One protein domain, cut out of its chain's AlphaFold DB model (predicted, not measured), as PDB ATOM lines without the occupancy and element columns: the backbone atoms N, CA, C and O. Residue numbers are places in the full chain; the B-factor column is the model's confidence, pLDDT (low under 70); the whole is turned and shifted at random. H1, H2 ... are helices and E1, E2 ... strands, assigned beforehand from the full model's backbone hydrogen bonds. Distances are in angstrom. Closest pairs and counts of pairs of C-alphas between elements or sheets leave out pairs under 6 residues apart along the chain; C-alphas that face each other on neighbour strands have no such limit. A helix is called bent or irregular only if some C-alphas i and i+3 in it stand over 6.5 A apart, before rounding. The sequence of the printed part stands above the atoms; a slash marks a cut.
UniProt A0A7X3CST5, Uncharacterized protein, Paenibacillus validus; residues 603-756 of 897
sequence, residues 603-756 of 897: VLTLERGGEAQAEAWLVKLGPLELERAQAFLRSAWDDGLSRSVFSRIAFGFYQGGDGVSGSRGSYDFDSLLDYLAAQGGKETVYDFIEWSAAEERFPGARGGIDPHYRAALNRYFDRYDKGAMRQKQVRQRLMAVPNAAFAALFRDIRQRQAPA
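What this domain is: This is residues 603 to 756 of the 897 residues of an uncharacterized protein of Paenibacillus validus (UniProt A0A7X3CST5). A bent helix, H4, folds back on itself as a V in the middle of the domain; its two arms H4a and H4b, with H5, H6 and H7, make a ring of helices that is nearly closed, thinnest between H5 and H7. On the other side of the V the helical hairpin H2 and H3 packs on arm H4a through H3, and H1 lies beyond it, close to both helices of the hairpin. The printed part has 154 residues, with seven named helices and one named strand in the order H1 H2 H3 E1 H4 H5 H6 H7, and the class is mostly helix. It is compact, with a radius of gyration of the C-alphas of 15.8 A, and the C-alphas span 51 by 36 by 25 A.

How they stand to each other: Start at H1, residues 611 to 618, and go on to H2, residues 623 to 635: they are close but not clearly touching, the closest C-alphas being those of Leu 618 and Leu 626, 6.6 A apart. Next comes H3, residues 646 to 653, which forms a helical hairpin with H2. These two touch, with Gln 630 and Gly 652 as closest C-alphas at 4.2 A, and run opposite ways at a steep tilt of 42 degrees; H2 does so with residues 629 to 634 alone. E1, residues 654 to 656, pairs with no named strand, but look at residues 666 to 667, which pair with it antiparallel. H1 and E1 are near each other, with 6 pairs of C-alphas within 10 A. Now find H4, residues 669 to 692, the hub, touching three other helices. By its hydrogen bonds it was assigned as one helix, but it is bent: C-alphas 679 and 682 are 9.4 A apart, and its arms are H4a, residues 669 to 679, and H4b, residues 682 to 692. The arms touch, closest at the C-alphas of Leu 676 and Val 685, 6.0 A, and run opposite ways at a steep tilt of 41 degrees. H3 touches H4a, the C-alphas of Phe 653 and Leu 672 being closest at 6.1 A. H5, residues 707 to 719, touches H4a, closest at the C-alphas of Asp 670 and Ala 712, 4.8 A; they run the same way at 37 degrees, only just a steep tilt. H6, residues 728 to 735, touches H4b at a shallow tilt of 24 degrees, closest at the C-alphas of Glu 690 and Leu 734, 6.9 A. H7, residues 740 to 753, forms a helical hairpin with H6, closest at the C-alphas of Met 735 and Ala 743, 5.3 A. H5 and H7 only just touch, with 3 pairs of C-alphas within 8 A, closest at Asn 714 and Ile 749, 7.2 A. Every O i to N i+4 pair is within hydrogen-bond range in H1, H2, H4a, H4b, H5, H6 and H7; in H3 it is 1 of 4, beside 3 of 5 O i to N i+3 pairs.

Where its parts are: Find C-alpha 611 at (140.725, 80.483, 66.704), where H1 begins its 8 residues. H2 is 18.7 A from first to last C-alpha, H3 has 8 residues and E1 has 3. H4a begins at C-alpha 669, (128.517, 69.266, 70.492), and is 15.4 A long; H4b is 15.2 A. H5 is 18.2 A and H6 has 8 residues. H7, 19.9 A, ends at C-alpha 753, (127.543, 53.353, 85.260).

The domain as a whole: The C-alphas of Lys 620 and Ala 756, 51.6 A apart, are the two farthest apart. The printed part has no cut. The links E1 to H4 and H4 to H5 are long, with 12 and 14 residues. The mean pLDDT of the printed part is 81.8; look for values under 70 at residue 639 and residues 656 to 665, 699 to 703 and 755 to 756.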
ATOM      1  N   VAL A 603     140.684  77.859  58.238       91.19
ATOM      2  CA  VAL A 603     140.396  76.822  59.238       91.19
ATOM      3  C   VAL A 603     141.339  75.629  59.061       91.19
ATOM      4  O   VAL A 603     141.844  75.097  60.050       91.19
ATOM      5  N   LEU A 604     141.624  75.218  57.822       90.69
ATOM      6  CA  LEU A 604     142.558  74.124  57.539       90.69
ATOM      7  C   LEU A 604     144.000  74.465  57.921       90.69
ATOM      8  O   LEU A 604     144.701  73.592  58.429       90.69
ATOM      9  N   THR A 605     144.440  75.705  57.709       90.12
ATOM     10  CA  THR A 605     145.799  76.186  58.010       90.12
ATOM     11  C   THR A 605     145.925  76.822  59.394       90.12
ATOM     12  O   THR A 605     146.980  77.349  59.732       90.12
ATOM     13  N   LEU A 606     144.881  76.717  60.225       88.62
ATOM     14  CA  LEU A 606     144.803  77.342  61.542       88.62
ATOM     15  C   LEU A 606     146.031  77.040  62.414       88.62
ATOM     16  O   LEU A 606     146.300  75.876  62.747       88.62
ATOM     17  N   GLU A 607     146.729  78.099  62.822       82.75
ATOM     18  CA  GLU A 607     147.784  78.070  63.835       82.75
ATOM     19  C   GLU A 607     147.205  78.220  65.250       82.75
ATOM     20  O   GLU A 607     146.104  78.739  65.454       82.75
ATOM     21  N   ARG A 608     147.958  77.769  66.259       77.56
ATOM     22  CA  ARG A 608     147.538  77.829  67.666       77.56
ATOM     23  C   ARG A 608     147.343  79.285  68.108       77.56
ATOM     24  O   ARG A 608     148.289  80.064  68.052       77.56
ATOM     25  N   GLY A 609     146.158  79.630  68.612       72.94
ATOM     26  CA  GLY A 609     145.800  80.997  69.012       72.94
ATOM     27  C   GLY A 609     145.068  81.801  67.926       72.94
ATOM     28  O   GLY A 609     144.645  82.927  68.189       72.94
ATOM     29  N   GLY A 610     144.901  81.247  66.718       79.44
ATOM     30  CA  GLY A 610     144.166  81.862  65.605       79.44
ATOM     31  C   GLY A 610     142.648  81.638  65.630       79.44
ATOM     32  O   GLY A 610     141.945  82.080  64.721       79.44
ATOM     33  N   GLU A 611     142.114  80.951  66.642       82.81
ATOM     34  CA  GLU A 611     140.725  80.483  66.704       82.81
ATOM     35  C   GLU A 611     139.702  81.622  66.582       82.81
ATOM     36  O   GLU A 611     138.746  81.516  65.817       82.81
ATOM     37  N   ALA A 612     139.936  82.746  67.266       79.38
ATOM     38  CA  ALA A 612     139.053  83.914  67.208       79.38
ATOM     39  C   ALA A 612     138.998  84.543  65.805       79.38
ATOM     40  O   ALA A 612     137.969  85.080  65.394       79.38
ATOM     41  N   GLN A 613     140.098  84.465  65.048       80.12
ATOM     42  CA  GLN A 613     140.124  84.943  63.669       80.12
ATOM     43  C   GLN A 613     139.346  83.991  62.759       80.12
ATOM     44  O   GLN A 613     138.553  84.460  61.950       80.12
ATOM     45  N   ALA A 614     139.514  82.674  62.917       82.75
ATOM     46  CA  ALA A 614     138.745  81.676  62.171       82.75
ATOM     47  C   ALA A 614     137.228  81.813  62.406       82.75
ATOM     48  O   ALA A 614     136.462  81.811  61.441       82.75
ATOM     49  N   GLU A 615     136.800  82.035  63.655       82.81
ATOM     50  CA  GLU A 615     135.402  82.359  63.982       82.81
ATOM     51  C   GLU A 615     134.926  83.609  63.230       82.81
ATOM     52  O   GLU A 615     133.887  83.580  62.571       82.81
ATOM     53  N   ALA A 616     135.712  84.690  63.252       83.56
ATOM     54  CA  ALA A 616     135.366  85.936  62.573       83.56
ATOM     55  C   ALA A 616     135.225  85.790  61.045       83.56
ATOM     56  O   ALA A 616     134.514  86.583  60.425       83.56
ATOM     57  N   TRP A 617     135.885  84.808  60.421       83.50
ATOM     58  CA  TRP A 617     135.719  84.503  58.996       83.50
ATOM     59  C   TRP A 617     134.462  83.685  58.718       83.50
ATOM     60  O   TRP A 617     133.719  84.027  57.802       83.50
ATOM     61  N   LEU A 618     134.181  82.663  59.528       86.38
ATOM     62  CA  LEU A 618     132.978  81.838  59.372       86.38
ATOM     63  C   LEU A 618     131.689  82.627  59.632       86.38
ATOM     64  O   LEU A 618     130.703  82.409  58.939       86.38
ATOM     65  N   VAL A 619     131.705  83.590  60.561       85.00
ATOM     66  CA  VAL A 619     130.558  84.481  60.843       85.00
ATOM     67  C   VAL A 619     130.166  85.340  59.635       85.00
ATOM     68  O   VAL A 619     129.013  85.748  59.522       85.00
ATOM     69  N   LYS A 620     131.102  85.627  58.722       84.44
ATOM     70  CA  LYS A 620     130.819  86.416  57.512       84.44
ATOM     71  C   LYS A 620     130.089  85.612  56.435       84.44
ATOM     72  O   LYS A 620     129.544  86.218  55.517       84.44
ATOM     73  N   LEU A 621     130.094  84.281  56.524       87.56
ATOM     74  CA  LEU A 621     129.433  83.415  55.552       87.56
ATOM     75  C   LEU A 621     127.914  83.416  55.769       87.56
ATOM     76  O   LEU A 621     127.432  83.428  56.902       87.56
ATOM     77  N   GLY A 622     127.151  83.369  54.674       86.12
ATOM     78  CA  GLY A 622     125.713  83.121  54.739       86.12
ATOM     79  C   GLY A 622     125.400  81.694  55.216       86.12
ATOM     80  O   GLY A 622     126.290  80.841  55.239       86.12
ATOM     81  N   PRO A 623     124.141  81.389  55.591       85.69
ATOM     82  CA  PRO A 623     123.778  80.076  56.131       85.69
ATOM     83  C   PRO A 623     124.123  78.902  55.202       85.69
ATOM     84  O   PRO A 623     124.596  77.868  55.667       85.69
ATOM     85  N   LEU A 624     123.934  79.078  53.889       87.19
ATOM     86  CA  LEU A 624     124.224  78.050  52.887       87.19
ATOM     87  C   LEU A 624     125.736  77.869  52.683       87.19
ATOM     88  O   LEU A 624     126.226  76.750  52.548       87.19
ATOM     89  N   GLU A 625     126.493  78.964  52.655       89.69
ATOM     90  CA  GLU A 625     127.950  78.939  52.528       89.69
ATOM     91  C   GLU A 625     128.601  78.320  53.768       89.69
ATOM     92  O   GLU A 625     129.516  77.508  53.636       89.69
ATOM     93  N   LEU A 626     128.095  78.643  54.961       89.81
ATOM     94  CA  LEU A 626     128.548  78.050  56.214       89.81
ATOM     95  C   LEU A 626     128.316  76.533  56.227       89.81
ATOM     96  O   LEU A 626     129.238  75.783  56.544       89.81
ATOM     97  N   GLU A 627     127.134  76.071  55.813       90.38
ATOM     98  CA  GLU A 627     126.835  74.638  55.706       90.38
ATOM     99  C   GLU A 627     127.794  73.929  54.734       90.38
ATOM    100  O   GLU A 627     128.323  72.857  55.044       90.38
ATOM    101  N   ARG A 628     128.088  74.547  53.581       91.62
ATOM    102  CA  ARG A 628     129.049  74.016  52.598       91.62
ATOM    103  C   ARG A 628     130.473  73.962  53.153       91.62
ATOM    104  O   ARG A 628     131.147  72.950  52.968       91.62
ATOM    105  N   ALA A 629     130.919  75.009  53.849       92.06
ATOM    106  CA  ALA A 629     132.221  75.035  54.516       92.06
ATOM    107  C   ALA A 629     132.329  73.908  55.551       92.06
ATOM    108  O   ALA A 629     133.321  73.188  55.604       92.06
ATOM    109  N   GLN A 630     131.282  73.710  56.346       91.56
ATOM    110  CA  GLN A 630     131.227  72.685  57.383       91.56
ATOM    111  C   GLN A 630     131.150  71.270  56.828       91.56
ATOM    112  O   GLN A 630     131.752  70.356  57.389       91.56
ATOM    113  N   ALA A 631     130.406  71.060  55.743       91.19
ATOM    114  CA  ALA A 631     130.394  69.788  55.030       91.19
ATOM    115  C   ALA A 631     131.807  69.423  54.555       91.19
ATOM    116  O   ALA A 631     132.268  68.326  54.855       91.19
ATOM    117  N   PHE A 632     132.515  70.370  53.931       93.31
ATOM    118  CA  PHE A 632     133.901  70.179  53.508       93.31
ATOM    119  C   PHE A 632     134.836  69.885  54.689       93.31
ATOM    120  O   PHE A 632     135.608  68.932  54.659       93.31
ATOM    121  N   LEU A 633     134.774  70.688  55.757       91.25
ATOM    122  CA  LEU A 633     135.633  70.494  56.928       91.25
ATOM    123  C   LEU A 633     135.398  69.121  57.570       91.25
ATOM    124  O   LEU A 633     136.338  68.501  58.040       91.25
ATOM    125  N   ARG A 634     134.170  68.598  57.560       90.06
ATOM    126  CA  ARG A 634     133.890  67.250  58.076       90.06
ATOM    127  C   ARG A 634     134.464  66.134  57.200       90.06
ATOM    128  O   ARG A 634     134.819  65.105  57.754       90.06
ATOM    129  N   SER A 635     134.582  66.316  55.885       88.62
ATOM    130  CA  SER A 635     135.220  65.327  54.998       88.62
ATOM    131  C   SER A 635     136.742  65.477  54.907       88.62
ATOM    132  O   SER A 635     137.431  64.573  54.452       88.62
ATOM    133  N   ALA A 636     137.302  66.609  55.346       87.19
ATOM    134  CA  ALA A 636     138.728  66.925  55.208       87.19
ATOM    135  C   ALA A 636     139.679  65.982  55.977       87.19
ATOM    136  O   ALA A 636     140.885  66.021  55.738       87.19
ATOM    137  N   TRP A 637     139.163  65.162  56.899       86.38
ATOM    138  CA  TRP A 637     139.957  64.292  57.777       86.38
ATOM    139  C   TRP A 637     139.460  62.842  57.823       86.38
ATOM    140  O   TRP A 637     139.673  62.149  58.820       86.38
ATOM    141  N   ASP A 638     138.832  62.367  56.744       73.81
ATOM    142  CA  ASP A 638     138.367  60.975  56.633       73.81
ATOM    143  C   ASP A 638     139.525  59.951  56.728       73.81
ATOM    144  O   ASP A 638     139.321  58.833  57.199       73.81
ATOM    145  N   ASP A 639     140.759  60.350  56.389       66.44
ATOM    146  CA  ASP A 639     141.969  59.510  56.479       66.44
ATOM    147  C   ASP A 639     142.517  59.334  57.912       66.44
ATOM    148  O   ASP A 639     143.448  58.553  58.135       66.44
ATOM    149  N   GLY A 640     141.956  60.036  58.908       77.12
ATOM    150  CA  GLY A 640     142.264  59.795  60.317       77.12
ATOM    151  C   GLY A 640     142.165  61.020  61.230       77.12
ATOM    152  O   GLY A 640     142.588  62.129  60.902       77.12
ATOM    153  N   LEU A 641     141.675  60.791  62.452       86.38
ATOM    154  CA  LEU A 641     141.533  61.814  63.490       86.38
ATOM    155  C   LEU A 641     142.659  61.716  64.524       86.38
ATOM    156  O   LEU A 641     142.836  60.691  65.181       86.38
ATOM    157  N   SER A 642     143.387  62.817  64.720       85.56
ATOM    158  CA  SER A 642     144.426  62.933  65.746       85.56
ATOM    159  C   SER A 642     144.342  64.267  66.486       85.56
ATOM    160  O   SER A 642     143.661  65.206  66.064       85.56
ATOM    161  N   ARG A 643     145.074  64.374  67.599       85.44
ATOM    162  CA  ARG A 643     145.024  65.546  68.480       85.44
ATOM    163  C   ARG A 643     145.389  66.870  67.797       85.44
ATOM    164  O   ARG A 643     144.917  67.912  68.240       85.44
ATOM    165  N   SER A 644     146.192  66.850  66.731       83.38
ATOM    166  CA  SER A 644     146.568  68.056  65.975       83.38
ATOM    167  C   SER A 644     145.397  68.676  65.204       83.38
ATOM    168  O   SER A 644     145.413  69.872  64.925       83.38
ATOM    169  N   VAL A 645     144.367  67.885  64.899       87.50
ATOM    170  CA  VAL A 645     143.220  68.292  64.078       87.50
ATOM    171  C   VAL A 645     142.031  68.753  64.926       87.50
ATOM    172  O   VAL A 645     141.173  69.483  64.437       87.50
ATOM    173  N   PHE A 646     141.985  68.403  66.216       89.38
ATOM    174  CA  PHE A 646     140.830  68.658  67.088       89.38
ATOM    175  C   PHE A 646     140.383  70.128  67.143       89.38
ATOM    176  O   PHE A 646     139.183  70.403  67.150       89.38
ATOM    177  N   SER A 647     141.331  71.073  67.101       87.19
ATOM    178  CA  SER A 647     141.018  72.510  67.037       87.19
ATOM    179  C   SER A 647     140.242  72.884  65.768       87.19
ATOM    180  O   SER A 647     139.335  73.714  65.831       87.19
ATOM    181  N   ARG A 648     140.580  72.251  64.636       90.00
ATOM    182  CA  ARG A 648     140.062  72.543  63.294       90.00
ATOM    183  C   ARG A 648     138.735  71.833  63.026       90.00
ATOM    184  O   ARG A 648     137.793  72.475  62.576       90.00
ATOM    185  N   ILE A 649     138.613  70.548  63.383       90.12
ATOM    186  CA  ILE A 649     137.367  69.775  63.193       90.12
ATOM    187  C   ILE A 649     136.185  70.358  63.979       90.12
ATOM    188  O   ILE A 649     135.051  70.284  63.516       90.12
ATOM    189  N   ALA A 650     136.435  71.005  65.125       89.00
ATOM    190  CA  ALA A 650     135.389  71.682  65.895       89.00
ATOM    191  C   ALA A 650     134.626  72.725  65.052       89.00
ATOM    192  O   ALA A 650     133.413  72.868  65.193       89.00
ATOM    193  N   PHE A 651     135.302  73.400  64.117       90.62
ATOM    194  CA  PHE A 651     134.676  74.373  63.217       90.62
ATOM    195  C   PHE A 651     133.724  73.749  62.188       90.62
ATOM    196  O   PHE A 651     132.826  74.437  61.707       90.62
ATOM    197  N   GLY A 652     133.838  72.443  61.917       90.50
ATOM    198  CA  GLY A 652     132.863  71.689  61.122       90.50
ATOM    199  C   GLY A 652     131.481  71.563  61.782       90.50
ATOM    200  O   GLY A 652     130.532  71.151  61.122       90.50
ATOM    201  N   PHE A 653     131.361  71.935  63.062       90.88
ATOM    202  CA  PHE A 653     130.132  71.868  63.863       90.88
ATOM    203  C   PHE A 653     129.764  73.219  64.492       90.88
ATOM    204  O   PHE A 653     129.023  73.282  65.468       90.88
ATOM    205  N   TYR A 654     130.308  74.314  63.968       88.44
ATOM    206  CA  TYR A 654     130.022  75.664  64.445       88.44
ATOM    207  C   TYR A 654     128.553  76.063  64.180       88.44
ATOM    208  O   TYR A 654     128.007  75.769  63.128       88.44
ATOM    209  N   GLN A 655     127.879  76.744  65.103       81.00
ATOM    210  CA  GLN A 655     126.473  77.159  64.938       81.00
ATOM    211  C   GLN A 655     126.289  78.683  64.875       81.00
ATOM    212  O   GLN A 655     125.161  79.161  64.799       81.00
ATOM    213  N   GLY A 656     127.380  79.453  64.869       68.81
ATOM    214  CA  GLY A 656     127.309  80.911  64.958       68.81
ATOM    215  C   GLY A 656     127.246  81.415  66.399       68.81
ATOM    216  O   GLY A 656     127.017  80.666  67.351       68.81
ATOM    217  N   GLY A 657     127.478  82.713  66.560       62.00
ATOM    218  CA  GLY A 657     127.120  83.464  67.758       62.00
ATOM    219  C   GLY A 657     126.252  84.651  67.357       62.00
ATOM    220  O   GLY A 657     126.487  85.257  66.309       62.00
ATOM    221  N   ASP A 658     125.261  85.000  68.177       49.72
ATOM    222  CA  ASP A 658     124.488  86.228  68.001       49.72
ATOM    223  C   ASP A 658     125.448  87.407  68.208       49.72
ATOM    224  O   ASP A 658     125.704  87.810  69.344       49.72
ATOM    225  N   GLY A 659     126.017  87.946  67.124       47.75
ATOM    226  CA  GLY A 659     127.074  88.974  67.117       47.75
ATOM    227  C   GLY A 659     126.738  90.308  67.810       47.75
ATOM    228  O   GLY A 659     127.461  91.286  67.662       47.75
ATOM    229  N   VAL A 660     125.640  90.359  68.561       43.06
ATOM    230  CA  VAL A 660     125.138  91.486  69.351       43.06
ATOM    231  C   VAL A 660     125.599  91.412  70.816       43.06
ATOM    232  O   VAL A 660     125.564  92.411  71.531       43.06
ATOM    233  N   SER A 661     126.109  90.270  71.281       43.47
ATOM    234  CA  SER A 661     126.789  90.166  72.576       43.47
ATOM    235  C   SER A 661     128.113  89.447  72.374       43.47
ATOM    236  O   SER A 661     128.176  88.541  71.552       43.47
ATOM    237  N   GLY A 662     129.170  89.805  73.104       45.59
ATOM    238  CA  GLY A 662     130.462  89.101  73.085       45.59
ATOM    239  C   GLY A 662     130.408  87.655  73.616       45.59
ATOM    240  O   GLY A 662     131.312  87.231  74.331       45.59
ATOM    241  N   SER A 663     129.327  86.925  73.338       51.50
ATOM    242  CA  SER A 663     129.166  85.502  73.574       51.50
ATOM    243  C   SER A 663     130.086  84.728  72.639       51.50
ATOM    244  O   SER A 663     130.117  84.968  71.434       51.50
ATOM    245  N   ARG A 664     130.816  83.772  73.220       58.38
ATOM    246  CA  ARG A 664     131.597  82.771  72.484       58.38
ATOM    247  C   ARG A 664     130.685  82.027  71.504       58.38
ATOM    248  O   ARG A 664     129.509  81.819  71.813       58.38
ATOM    249  N   GLY A 665     131.220  81.650  70.342       62.44
ATOM    250  CA  GLY A 665     130.470  80.896  69.340       62.44
ATOM    251  C   GLY A 665     129.898  79.590  69.895       62.44
ATOM    252  O   GLY A 665     130.554  78.908  70.683       62.44
ATOM    253  N   SER A 666     128.666  79.263  69.500       75.50
ATOM    254  CA  SER A 666     128.021  77.999  69.864       75.50
ATOM    255  C   SER A 666     128.445  76.887  68.902       75.50
ATOM    256  O   SER A 666     128.718  77.150  67.729       75.50
ATOM    257  N   TYR A 667     128.486  75.643  69.380       85.38
ATOM    258  CA  TYR A 667     128.828  74.460  68.584       85.38
ATOM    259  C   TYR A 667     127.794  73.349  68.788       85.38
ATOM    260  O   TYR A 667     127.289  73.145  69.894       85.38
ATOM    261  N   ASP A 668     127.539  72.570  67.736       88.88
ATOM    262  CA  ASP A 668     126.765  71.332  67.811       88.88
ATOM    263  C   ASP A 668     127.608  70.209  68.428       88.88
ATOM    264  O   ASP A 668     128.180  69.353  67.745       88.88
ATOM    265  N   PHE A 669     127.719  70.235  69.753       88.25
ATOM    266  CA  PHE A 669     128.517  69.266  70.492       88.25
ATOM    267  C   PHE A 669     127.989  67.828  70.387       88.25
ATOM    268  O   PHE A 669     128.786  66.893  70.475       88.25
ATOM    269  N   ASP A 670     126.676  67.640  70.210       87.81
ATOM    270  CA  ASP A 670     126.075  66.313  70.030       87.81
ATOM    271  C   ASP A 670     126.552  65.706  68.703       87.81
ATOM    272  O   ASP A 670     127.124  64.614  68.691       87.81
ATOM    273  N   SER A 671     126.397  66.444  67.600       90.62
ATOM    274  CA  SER A 671     126.836  65.993  66.274       90.62
ATOM    275  C   SER A 671     128.357  65.820  66.185       90.62
ATOM    276  O   SER A 671     128.825  64.881  65.539       90.62
ATOM    277  N   LEU A 672     129.137  66.673  66.863       91.19
ATOM    278  CA  LEU A 672     130.598  66.564  66.924       91.19
ATOM    279  C   LEU A 672     131.045  65.261  67.599       91.19
ATOM    280  O   LEU A 672     131.877  64.539  67.049       91.19
ATOM    281  N   LEU A 673     130.502  64.937  68.777       91.06
ATOM    282  CA  LEU A 673     130.868  63.706  69.485       91.06
ATOM    283  C   LEU A 673     130.378  62.454  68.748       91.06
ATOM    284  O   LEU A 673     131.117  61.469  68.695       91.06
ATOM    285  N   ASP A 674     129.183  62.492  68.146       90.50
ATOM    286  CA  ASP A 674     128.665  61.397  67.315       90.50
ATOM    287  C   ASP A 674     129.584  61.148  66.099       90.50
ATOM    288  O   ASP A 674     129.899  59.995  65.796       90.50
ATOM    289  N   TYR A 675     130.075  62.209  65.444       90.44
ATOM    290  CA  TYR A 675     131.027  62.110  64.332       90.44
ATOM    291  C   TYR A 675     132.382  61.533  64.768       90.44
ATOM    292  O   TYR A 675     132.866  60.579  64.159       90.44
ATOM    293  N   LEU A 676     132.976  62.051  65.852       90.88
ATOM    294  CA  LEU A 676     134.254  61.547  66.375       90.88
ATOM    295  C   LEU A 676     134.157  60.065  66.764       90.88
ATOM    296  O   LEU A 676     135.081  59.294  66.509       90.88
ATOM    297  N   ALA A 677     133.029  59.660  67.351       88.38
ATOM    298  CA  ALA A 677     132.766  58.276  67.721       88.38
ATOM    299  C   ALA A 677     132.612  57.360  66.502       88.38
ATOM    300  O   ALA A 677     133.069  56.218  66.542       88.38
ATOM    301  N   ALA A 678     131.965  57.848  65.441       87.50
ATOM    302  CA  ALA A 678     131.762  57.099  64.207       87.50
ATOM    303  C   ALA A 678     133.067  56.909  63.416       87.50
ATOM    304  O   ALA A 678     133.298  55.810  62.921       87.50
ATOM    305  N   GLN A 679     133.914  57.943  63.332       86.50
ATOM    306  CA  GLN A 679     135.138  57.926  62.517       86.50
ATOM    307  C   GLN A 679     136.383  57.420  63.266       86.50
ATOM    308  O   GLN A 679     137.141  56.614  62.739       86.50
ATOM    309  N   GLY A 680     136.615  57.871  64.504       83.75
ATOM    310  CA  GLY A 680     137.820  57.533  65.282       83.75
ATOM    311  C   GLY A 680     137.602  56.472  66.366       83.75
ATOM    312  O   GLY A 680     138.545  55.990  66.993       83.75
ATOM    313  N   GLY A 681     136.349  56.093  66.621       86.69
ATOM    314  CA  GLY A 681     136.008  55.185  67.706       86.69
ATOM    315  C   GLY A 681     136.226  55.797  69.096       86.69
ATOM    316  O   GLY A 681     136.384  57.002  69.289       86.69
ATOM    317  N   LYS A 682     136.190  54.938  70.115       88.12
ATOM    318  CA  LYS A 682     136.093  55.362  71.522       88.12
ATOM    319  C   LYS A 682     137.341  56.070  72.042       88.12
ATOM    320  O   LYS A 682     137.210  57.029  72.797       88.12
ATOM    321  N   GLU A 683     138.523  55.607  71.643       88.19
ATOM    322  CA  GLU A 683     139.789  56.187  72.105       88.19
ATOM    323  C   GLU A 683     139.985  57.609  71.576       88.19
ATOM    324  O   GLU A 683     140.313  58.494  72.360       88.19
ATOM    325  N   THR A 684     139.658  57.885  70.308       90.00
ATOM    326  CA  THR A 684     139.689  59.252  69.762       90.00
ATOM    327  C   THR A 684     138.744  60.189  70.510       90.00
ATOM    328  O   THR A 684     139.095  61.339  70.768       90.00
ATOM    329  N   VAL A 685     137.562  59.711  70.917       90.31
ATOM    330  CA  VAL A 685     136.646  60.517  71.739       90.31
ATOM    331  C   VAL A 685     137.248  60.798  73.120       90.31
ATOM    332  O   VAL A 685     137.122  61.913  73.620       90.31
ATOM    333  N   TYR A 686     137.942  59.839  73.740       90.12
ATOM    334  CA  TYR A 686     138.637  60.076  75.013       90.12
ATOM    335  C   TYR A 686     139.800  61.062  74.867       90.12
ATOM    336  O   TYR A 686     139.913  61.979  75.682       90.12
ATOM    337  N   ASP A 687     140.600  60.940  73.808       89.62
ATOM    338  CA  ASP A 687     141.660  61.892  73.465       89.62
ATOM    339  C   ASP A 687     141.093  63.307  73.273       89.62
ATOM    340  O   ASP A 687     141.650  64.287  73.777       89.62
ATOM    341  N   PHE A 688     139.964  63.417  72.569       90.88
ATOM    342  CA  PHE A 688     139.277  64.684  72.338       90.88
ATOM    343  C   PHE A 688     138.742  65.285  73.638       90.88
ATOM    344  O   PHE A 688     138.878  66.485  73.870       90.88
ATOM    345  N   ILE A 689     138.167  64.470  74.524       88.56
ATOM    346  CA  ILE A 689     137.691  64.915  75.838       88.56
ATOM    347  C   ILE A 689     138.848  65.455  76.690       88.56
ATOM    348  O   ILE A 689     138.715  66.506  77.316       88.56
ATOM    349  N   GLU A 690     139.991  64.769  76.703       87.12
ATOM    350  CA  GLU A 690     141.179  65.228  77.427       87.12
ATOM    351  C   GLU A 690     141.739  66.534  76.863       87.12
ATOM    352  O   GLU A 690     142.107  67.429  77.624       87.12
ATOM    353  N   TRP A 691     141.795  66.652  75.534       88.75
ATOM    354  CA  TRP A 691     142.231  67.873  74.863       88.75
ATOM    355  C   TRP A 691     141.261  69.040  75.101       88.75
ATOM    356  O   TRP A 691     141.688  70.094  75.564       88.75
ATOM    357  N   SER A 692     139.962  68.839  74.863       87.44
ATOM    358  CA  SER A 692     138.927  69.881  74.960       87.44
ATOM    359  C   SER A 692     138.763  70.434  76.377       87.44
ATOM    360  O   SER A 692     138.420  71.599  76.550       87.44
ATOM    361  N   ALA A 693     139.059  69.644  77.409       82.19
ATOM    362  CA  ALA A 693     139.009  70.108  78.792       82.19
ATOM    363  C   ALA A 693     140.131  71.094  79.172       82.19
ATOM    364  O   ALA A 693     140.018  71.770  80.199       82.19
ATOM    365  N   ALA A 694     141.201  71.159  78.372       77.25
ATOM    366  CA  ALA A 694     142.295  72.122  78.504       77.25
ATOM    367  C   ALA A 694     142.166  73.318  77.540       77.25
ATOM    368  O   ALA A 694     142.969  74.246  77.614       77.25
ATOM    369  N   GLU A 695     141.176  73.297  76.648       77.12
ATOM    370  CA  GLU A 695     140.951  74.304  75.614       77.12
ATOM    371  C   GLU A 695     139.977  75.377  76.112       77.12
ATOM    372  O   GLU A 695     139.033  75.056  76.821       77.12
ATOM    373  N   GLU A 696     140.142  76.650  75.747       70.69
ATOM    374  CA  GLU A 696     139.283  77.717  76.291       70.69
ATOM    375  C   GLU A 696     137.838  77.704  75.760       70.69
ATOM    376  O   GLU A 696     136.955  78.264  76.413       70.69
ATOM    377  N   ARG A 697     137.586  77.068  74.607       71.31
ATOM    378  CA  ARG A 697     136.310  77.110  73.860       71.31
ATOM    379  C   ARG A 697     135.202  76.200  74.404       71.31
ATOM    380  O   ARG A 697     134.031  76.487  74.203       71.31
ATOM    381  N   PHE A 698     135.558  75.122  75.097       73.88
ATOM    382  CA  PHE A 698     134.619  74.095  75.583       73.88
ATOM    383  C   PHE A 698     134.200  74.255  77.064       73.88
ATOM    384  O   PHE A 698     133.099  73.838  77.443       73.88
ATOM    385  N   PRO A 699     135.033  74.840  77.946       67.38
ATOM    386  CA  PRO A 699     134.633  75.257  79.278       67.38
ATOM    387  C   PRO A 699     133.675  76.453  79.231       67.38
ATOM    388  O   PRO A 699     133.927  77.465  78.576       67.38
ATOM    389  N   GLY A 700     132.589  76.354  79.996       63.06
ATOM    390  CA  GLY A 700     131.650  77.450  80.210       63.06
ATOM    391  C   GLY A 700     132.272  78.575  81.046       63.06
ATOM    392  O   GLY A 700     133.287  78.388  81.729       63.06
ATOM    393  N   ALA A 701     131.645  79.754  81.027       59.34
ATOM    394  CA  ALA A 701     132.110  80.920  81.779       59.34
ATOM    395  C   ALA A 701     132.434  80.572  83.251       59.34
ATOM    396  O   ALA A 701     131.687  79.851  83.912       59.34
ATOM    397  N   ARG A 702     133.548  81.117  83.774       60.84
ATOM    398  CA  ARG A 702     134.081  80.873  85.136       60.84
ATOM    399  C   ARG A 702     134.604  79.446  85.396       60.84
ATOM    400  O   ARG A 702     134.575  78.983  86.534       60.84
ATOM    401  N   GLY A 703     135.108  78.760  84.366       62.84
ATOM    402  CA  GLY A 703     135.794  77.467  84.513       62.84
ATOM    403  C   GLY A 703     134.858  76.263  84.686       62.84
ATOM    404  O   GLY A 703     135.302  75.200  85.118       62.84
ATOM    405  N   GLY A 704     133.567  76.425  84.368       73.12
ATOM    406  CA  GLY A 704     132.589  75.336  84.307       73.12
ATOM    407  C   GLY A 704     132.677  74.537  83.000       73.12
ATOM    408  O   GLY A 704     133.545  74.783  82.172       73.12
ATOM    409  N   ILE A 705     131.762  73.589  82.786       77.19
ATOM    410  CA  ILE A 705     131.546  72.965  81.465       77.19
ATOM    411  C   ILE A 705     130.370  73.687  80.821       77.19
ATOM    412  O   ILE A 705     129.389  73.949  81.524       77.19
ATOM    413  N   ASP A 706     130.454  73.983  79.527       80.31
ATOM    414  CA  ASP A 706     129.303  74.474  78.776       80.31
ATOM    415  C   ASP A 706     128.080  73.541  78.979       80.31
ATOM    416  O   ASP A 706     128.240  72.314  78.939       80.31
ATOM    417  N   PRO A 707     126.869  74.063  79.265       81.81
ATOM    418  CA  PRO A 707     125.693  73.230  79.519       81.81
ATOM    419  C   PRO A 707     125.331  72.285  78.366       81.81
ATOM    420  O   PRO A 707     124.955  71.138  78.628       81.81
ATOM    421  N   HIS A 708     125.481  72.731  77.116       83.19
ATOM    422  CA  HIS A 708     125.222  71.924  75.926       83.19
ATOM    423  C   HIS A 708     126.317  70.872  75.744       83.19
ATOM    424  O   HIS A 708     126.002  69.698  75.536       83.19
ATOM    425  N   TYR A 709     127.587  71.229  75.966       87.06
ATOM    426  CA  TYR A 709     128.672  70.244  75.928       87.06
ATOM    427  C   TYR A 709     128.533  69.184  77.034       87.06
ATOM    428  O   TYR A 709     128.716  67.987  76.807       87.06
ATOM    429  N   ARG A 710     128.126  69.594  78.243       86.31
ATOM    430  CA  ARG A 710     127.840  68.688  79.365       86.31
ATOM    431  C   ARG A 710     126.715  67.710  79.023       86.31
ATOM    432  O   ARG A 710     126.796  66.541  79.407       86.31
ATOM    433  N   ALA A 711     125.657  68.175  78.361       86.38
ATOM    434  CA  ALA A 711     124.563  67.321  77.910       86.38
ATOM    435  C   ALA A 711     125.047  66.303  76.863       86.38
ATOM    436  O   ALA A 711     124.790  65.108  77.034       86.38
ATOM    437  N   ALA A 712     125.834  66.748  75.880       89.00
ATOM    438  CA  ALA A 712     126.393  65.895  74.833       89.00
ATOM    439  C   ALA A 712     127.329  64.807  75.386       89.00
ATOM    440  O   ALA A 712     127.180  63.629  75.062       89.00
ATOM    441  N   LEU A 713     128.218  65.152  76.325       89.00
ATOM    442  CA  LEU A 713     129.076  64.172  77.003       89.00
ATOM    443  C   LEU A 713     128.257  63.112  77.751       89.00
ATOM    444  O   LEU A 713     128.549  61.921  77.657       89.00
ATOM    445  N   ASN A 714     127.208  63.516  78.478       88.94
ATOM    446  CA  ASN A 714     126.322  62.562  79.151       88.94
ATOM    447  C   ASN A 714     125.652  61.615  78.154       88.94
ATOM    448  O   ASN A 714     125.662  60.402  78.360       88.94
ATOM    449  N   ARG A 715     125.117  62.167  77.062       88.25
ATOM    450  CA  ARG A 715     124.469  61.404  75.999       88.25
ATOM    451  C   ARG A 715     125.436  60.418  75.347       88.25
ATOM    452  O   ARG A 715     125.061  59.263  75.154       88.25
ATOM    453  N   TYR A 716     126.676  60.828  75.088       90.62
ATOM    454  CA  TYR A 716     127.714  59.960  74.539       90.62
ATOM    455  C   TYR A 716     127.980  58.742  75.441       90.62
ATOM    456  O   TYR A 716     127.864  57.601  74.991       90.62
ATOM    457  N   PHE A 717     128.257  58.953  76.734       88.81
ATOM    458  CA  PHE A 717     128.519  57.852  77.678       88.81
ATOM    459  C   PHE A 717     127.288  56.974  77.944       88.81
ATOM    460  O   PHE A 717     127.430  55.785  78.232       88.81
ATOM    461  N   ASP A 718     126.082  57.528  77.844       85.56
ATOM    462  CA  ASP A 718     124.848  56.758  77.988       85.56
ATOM    463  C   ASP A 718     124.494  55.978  76.707       85.56
ATOM    464  O   ASP A 718     123.877  54.915  76.800       85.56
ATOM    465  N   ARG A 719     124.889  56.446  75.515       83.12
ATOM    466  CA  ARG A 719     124.538  55.841  74.214       83.12
ATOM    467  C   ARG A 719     125.625  54.926  73.649       83.12
ATOM    468  O   ARG A 719     125.316  53.785  73.313       83.12
ATOM    469  N   TYR A 720     126.867  55.399  73.564       79.62
ATOM    470  CA  TYR A 720     127.969  54.738  72.850       79.62
ATOM    471  C   TYR A 720     128.903  53.935  73.767       79.62
ATOM    472  O   TYR A 720     129.465  52.923  73.336       79.62
ATOM    473  N   ASP A 721     129.049  54.317  75.044       80.94
ATOM    474  CA  ASP A 721     129.890  53.561  75.985       80.94
ATOM    475  C   ASP A 721     129.384  53.516  77.440       80.94
ATOM    476  O   ASP A 721     129.964  54.094  78.366       80.94
ATOM    477  N   LYS A 722     128.333  52.709  77.658       81.31
ATOM    478  CA  LYS A 722     127.712  52.435  78.973       81.31
ATOM    479  C   LYS A 722     128.643  51.747  79.990       81.31
ATOM    480  O   LYS A 722     128.248  51.546  81.144       81.31
ATOM    481  N   GLY A 723     129.840  51.327  79.571       80.19
ATOM    482  CA  GLY A 723     130.814  50.596  80.382       80.19
ATOM    483  C   GLY A 723     132.151  51.312  80.582       80.19
ATOM    484  O   GLY A 723     132.968  50.795  81.346       80.19
ATOM    485  N   ALA A 724     132.369  52.473  79.956       84.44
ATOM    486  CA  ALA A 724     133.641  53.201  79.941       84.44
ATOM    487  C   ALA A 724     134.292  53.323  81.329       84.44
ATOM    488  O   ALA A 724     135.452  52.966  81.531       84.44
ATOM    489  N   MET A 725     133.517  53.729  82.342       82.88
ATOM    490  CA  MET A 725     134.025  53.982  83.698       82.88
ATOM    491  C   MET A 725     134.354  52.707  84.503       82.88
ATOM    492  O   MET A 725     134.854  52.800  85.632       82.88
ATOM    493  N   ARG A 726     134.066  51.514  83.957       80.44
ATOM    494  CA  ARG A 726     134.434  50.212  84.547       80.44
ATOM    495  C   ARG A 726     135.860  49.803  84.187       80.44
ATOM    496  O   ARG A 726     136.485  49.078  84.959       80.44
ATOM    497  N   GLN A 727     136.386  50.293  83.066       83.56
ATOM    498  CA  GLN A 727     137.754  50.025  82.643       83.56
ATOM    499  C   GLN A 727     138.730  50.871  83.470       83.56
ATOM    500  O   GLN A 727     138.579  52.089  83.592       83.56
ATOM    501  N   LYS A 728     139.731  50.227  84.085       80.56
ATOM    502  CA  LYS A 728     140.661  50.901  85.010       80.56
ATOM    503  C   LYS A 728     141.442  52.025  84.317       80.56
ATOM    504  O   LYS A 728     141.577  53.086  84.922       80.56
ATOM    505  N   GLN A 729     141.898  51.793  83.083       81.25
ATOM    506  CA  GLN A 729     142.693  52.737  82.287       81.25
ATOM    507  C   GLN A 729     141.876  53.973  81.871       81.25
ATOM    508  O   GLN A 729     142.255  55.086  82.230       81.25
ATOM    509  N   VAL A 730     140.698  53.794  81.257       83.12
ATOM    510  CA  VAL A 730     139.785  54.896  80.871       83.12
ATOM    511  C   VAL A 730     139.381  55.745  82.081       83.12
ATOM    512  O   VAL A 730     139.405  56.975  82.043       83.12
ATOM    513  N   ARG A 731     139.075  55.099  83.215       84.81
ATOM    514  CA  ARG A 731     138.743  55.800  84.463       84.81
ATOM    515  C   ARG A 731     139.908  56.636  84.996       84.81
ATOM    516  O   ARG A 731     139.659  57.676  85.596       84.81
ATOM    517  N   GLN A 732     141.148  56.167  84.861       84.38
ATOM    518  CA  GLN A 732     142.328  56.926  85.286       84.38
ATOM    519  C   GLN A 732     142.564  58.136  84.374       84.38
ATOM    520  O   GLN A 732     142.737  59.227  84.906       84.38
ATOM    521  N   ARG A 733     142.462  57.957  83.048       85.75
ATOM    522  CA  ARG A 733     142.534  59.025  82.031       85.75
ATOM    523  C   ARG A 733     141.551  60.166  82.295       85.75
ATOM    524  O   ARG A 733     141.948  61.275  82.638       85.75
ATOM    525  N   LEU A 734     140.250  59.869  82.272       83.44
ATOM    526  CA  LEU A 734     139.201  60.894  82.363       83.44
ATOM    527  C   LEU A 734     139.154  61.605  83.728       83.44
ATOM    528  O   LEU A 734     138.715  62.748  83.821       83.44
ATOM    529  N   MET A 735     139.613  60.957  84.805       81.88
ATOM    530  CA  MET A 735     139.691  61.572  86.141       81.88
ATOM    531  C   MET A 735     140.953  62.420  86.347       81.88
ATOM    532  O   MET A 735     140.985  63.199  87.297       81.88
ATOM    533  N   ALA A 736     141.974  62.255  85.500       83.06
ATOM    534  CA  ALA A 736     143.221  63.020  85.540       83.06
ATOM    535  C   ALA A 736     143.147  64.337  84.747       83.06
ATOM    536  O   ALA A 736     144.111  65.100  84.724       83.06
ATOM    537  N   VAL A 737     142.003  64.618  84.116       82.88
ATOM    538  CA  VAL A 737     141.745  65.863  83.390       82.88
ATOM    539  C   VAL A 737     141.892  67.072  84.336       82.88
ATOM    540  O   VAL A 737     141.276  67.082  85.405       82.88
ATOM    541  N   PRO A 738     142.661  68.116  83.962       70.06
ATOM    542  CA  PRO A 738     143.019  69.223  84.859       70.06
ATOM    543  C   PRO A 738     141.830  70.099  85.294       70.06
ATOM    544  O   PRO A 738     141.923  70.825  86.284       70.06
ATOM    545  N   ASN A 739     140.693  70.028  84.594       80.12
ATOM    546  CA  ASN A 739     139.501  70.813  84.901       80.12
ATOM    547  C   ASN A 739     138.596  70.120  85.948       80.12
ATOM    548  O   ASN A 739     138.010  69.058  85.711       80.12
ATOM    549  N   ALA A 740     138.417  70.765  87.108       79.94
ATOM    550  CA  ALA A 740     137.634  70.238  88.230       79.94
ATOM    551  C   ALA A 740     136.148  69.987  87.899       79.94
ATOM    552  O   ALA A 740     135.539  69.068  88.461       79.94
ATOM    553  N   ALA A 741     135.560  70.766  86.985       81.31
ATOM    554  CA  ALA A 741     134.177  70.594  86.554       81.31
ATOM    555  C   ALA A 741     134.009  69.323  85.702       81.31
ATOM    556  O   ALA A 741     133.056  68.566  85.921       81.31
ATOM    557  N   PHE A 742     134.972  69.030  84.819       84.19
ATOM    558  CA  PHE A 742     135.047  67.775  84.054       84.19
ATOM    559  C   PHE A 742     135.229  66.570  84.984       84.19
ATOM    560  O   PHE A 742     134.443  65.623  84.931       84.19
ATOM    561  N   ALA A 743     136.163  66.637  85.937       82.31
ATOM    562  CA  ALA A 743     136.358  65.574  86.926       82.31
ATOM    563  C   ALA A 743     135.112  65.330  87.812       82.31
ATOM    564  O   ALA A 743     134.862  64.212  88.276       82.31
ATOM    565  N   ALA A 744     134.301  66.361  88.080       83.94
ATOM    566  CA  ALA A 744     133.015  66.211  88.764       83.94
ATOM    567  C   ALA A 744     131.959  65.518  87.886       83.94
ATOM    568  O   ALA A 744     131.274  64.617  88.372       83.94
ATOM    569  N   LEU A 745     131.866  65.881  86.602       85.06
ATOM    570  CA  LEU A 745     130.984  65.224  85.633       85.06
ATOM    571  C   LEU A 745     131.319  63.732  85.491       85.06
ATOM    572  O   LEU A 745     130.433  62.888  85.616       85.06
ATOM    573  N   PHE A 746     132.595  63.376  85.319       87.38
ATOM    574  CA  PHE A 746     133.000  61.974  85.175       87.38
ATOM    575  C   PHE A 746     132.786  61.151  86.453       87.38
ATOM    576  O   PHE A 746     132.492  59.956  86.372       87.38
ATOM    577  N   ARG A 747     132.854  61.764  87.647       83.50
ATOM    578  CA  ARG A 747     132.440  61.113  88.909       83.50
ATOM    579  C   ARG A 747     130.956  60.780  88.928       83.50
ATOM    580  O   ARG A 747     130.606  59.690  89.377       83.50
ATOM    581  N   ASP A 748     130.117  61.681  88.439       83.62
ATOM    582  CA  ASP A 748     128.678  61.453  88.341       83.62
ATOM    583  C   ASP A 748     128.343  60.360  87.308       83.62
ATOM    584  O   ASP A 748     127.637  59.400  87.622       83.62
ATOM    585  N   ILE A 749     128.963  60.405  86.121       84.44
ATOM    586  CA  ILE A 749     128.837  59.354  85.094       84.44
ATOM    587  C   ILE A 749     129.304  57.995  85.643       84.44
ATOM    588  O   ILE A 749     128.629  56.981  85.465       84.44
ATOM    589  N   ARG A 750     130.408  57.952  86.402       81.88
ATOM    590  CA  ARG A 750     130.877  56.731  87.079       81.88
ATOM    591  C   ARG A 750     129.852  56.185  88.073       81.88
ATOM    592  O   ARG A 750     129.663  54.972  88.124       81.88
ATOM    593  N   GLN A 751     129.209  57.039  88.873       77.75
ATOM    594  CA  GLN A 751     128.156  56.606  89.802       77.75
ATOM    595  C   GLN A 751     126.952  56.034  89.045       77.75
ATOM    596  O   GLN A 751     126.418  54.993  89.437       77.75
ATOM    597  N   ARG A 752     126.579  56.655  87.919       80.06
ATOM    598  CA  ARG A 752     125.527  56.160  87.026       80.06
ATOM    599  C   ARG A 752     125.892  54.837  86.353       80.06
ATOM    600  O   ARG A 752     125.046  53.957  86.312       80.06
ATOM    601  N   GLN A 753     127.128  54.609  85.917       81.00
ATOM    602  CA  GLN A 753     127.543  53.353  85.260       81.00
ATOM    603  C   GLN A 753     127.938  52.213  86.227       81.00
ATOM    604  O   GLN A 753     128.102  51.057  85.804       81.00
ATOM    605  N   ALA A 754     128.075  52.510  87.526       72.19
ATOM    606  CA  ALA A 754     128.446  51.537  88.551       72.19
ATOM    607  C   ALA A 754     127.437  50.366  88.639       72.19
ATOM    608  O   ALA A 754     126.231  50.589  88.498       72.19
ATOM    609  N   PRO A 755     127.893  49.123  88.894       68.31
ATOM    610  CA  PRO A 755     127.014  47.982  89.146       68.31
ATOM    611  C   PRO A 755     126.015  48.261  90.280       68.31
ATOM    612  O   PRO A 755     126.335  48.992  91.221       68.31
ATOM    613  N   ALA A 756     124.828  47.646  90.233       63.84
ATOM    614  CA  ALA A 756     123.735  47.899  91.184       63.84
ATOM    615  C   ALA A 756     124.167  47.806  92.663       63.84
ATOM    616  O   ALA A 756     123.756  48.629  93.482       63.84
TER     617      ALA A 756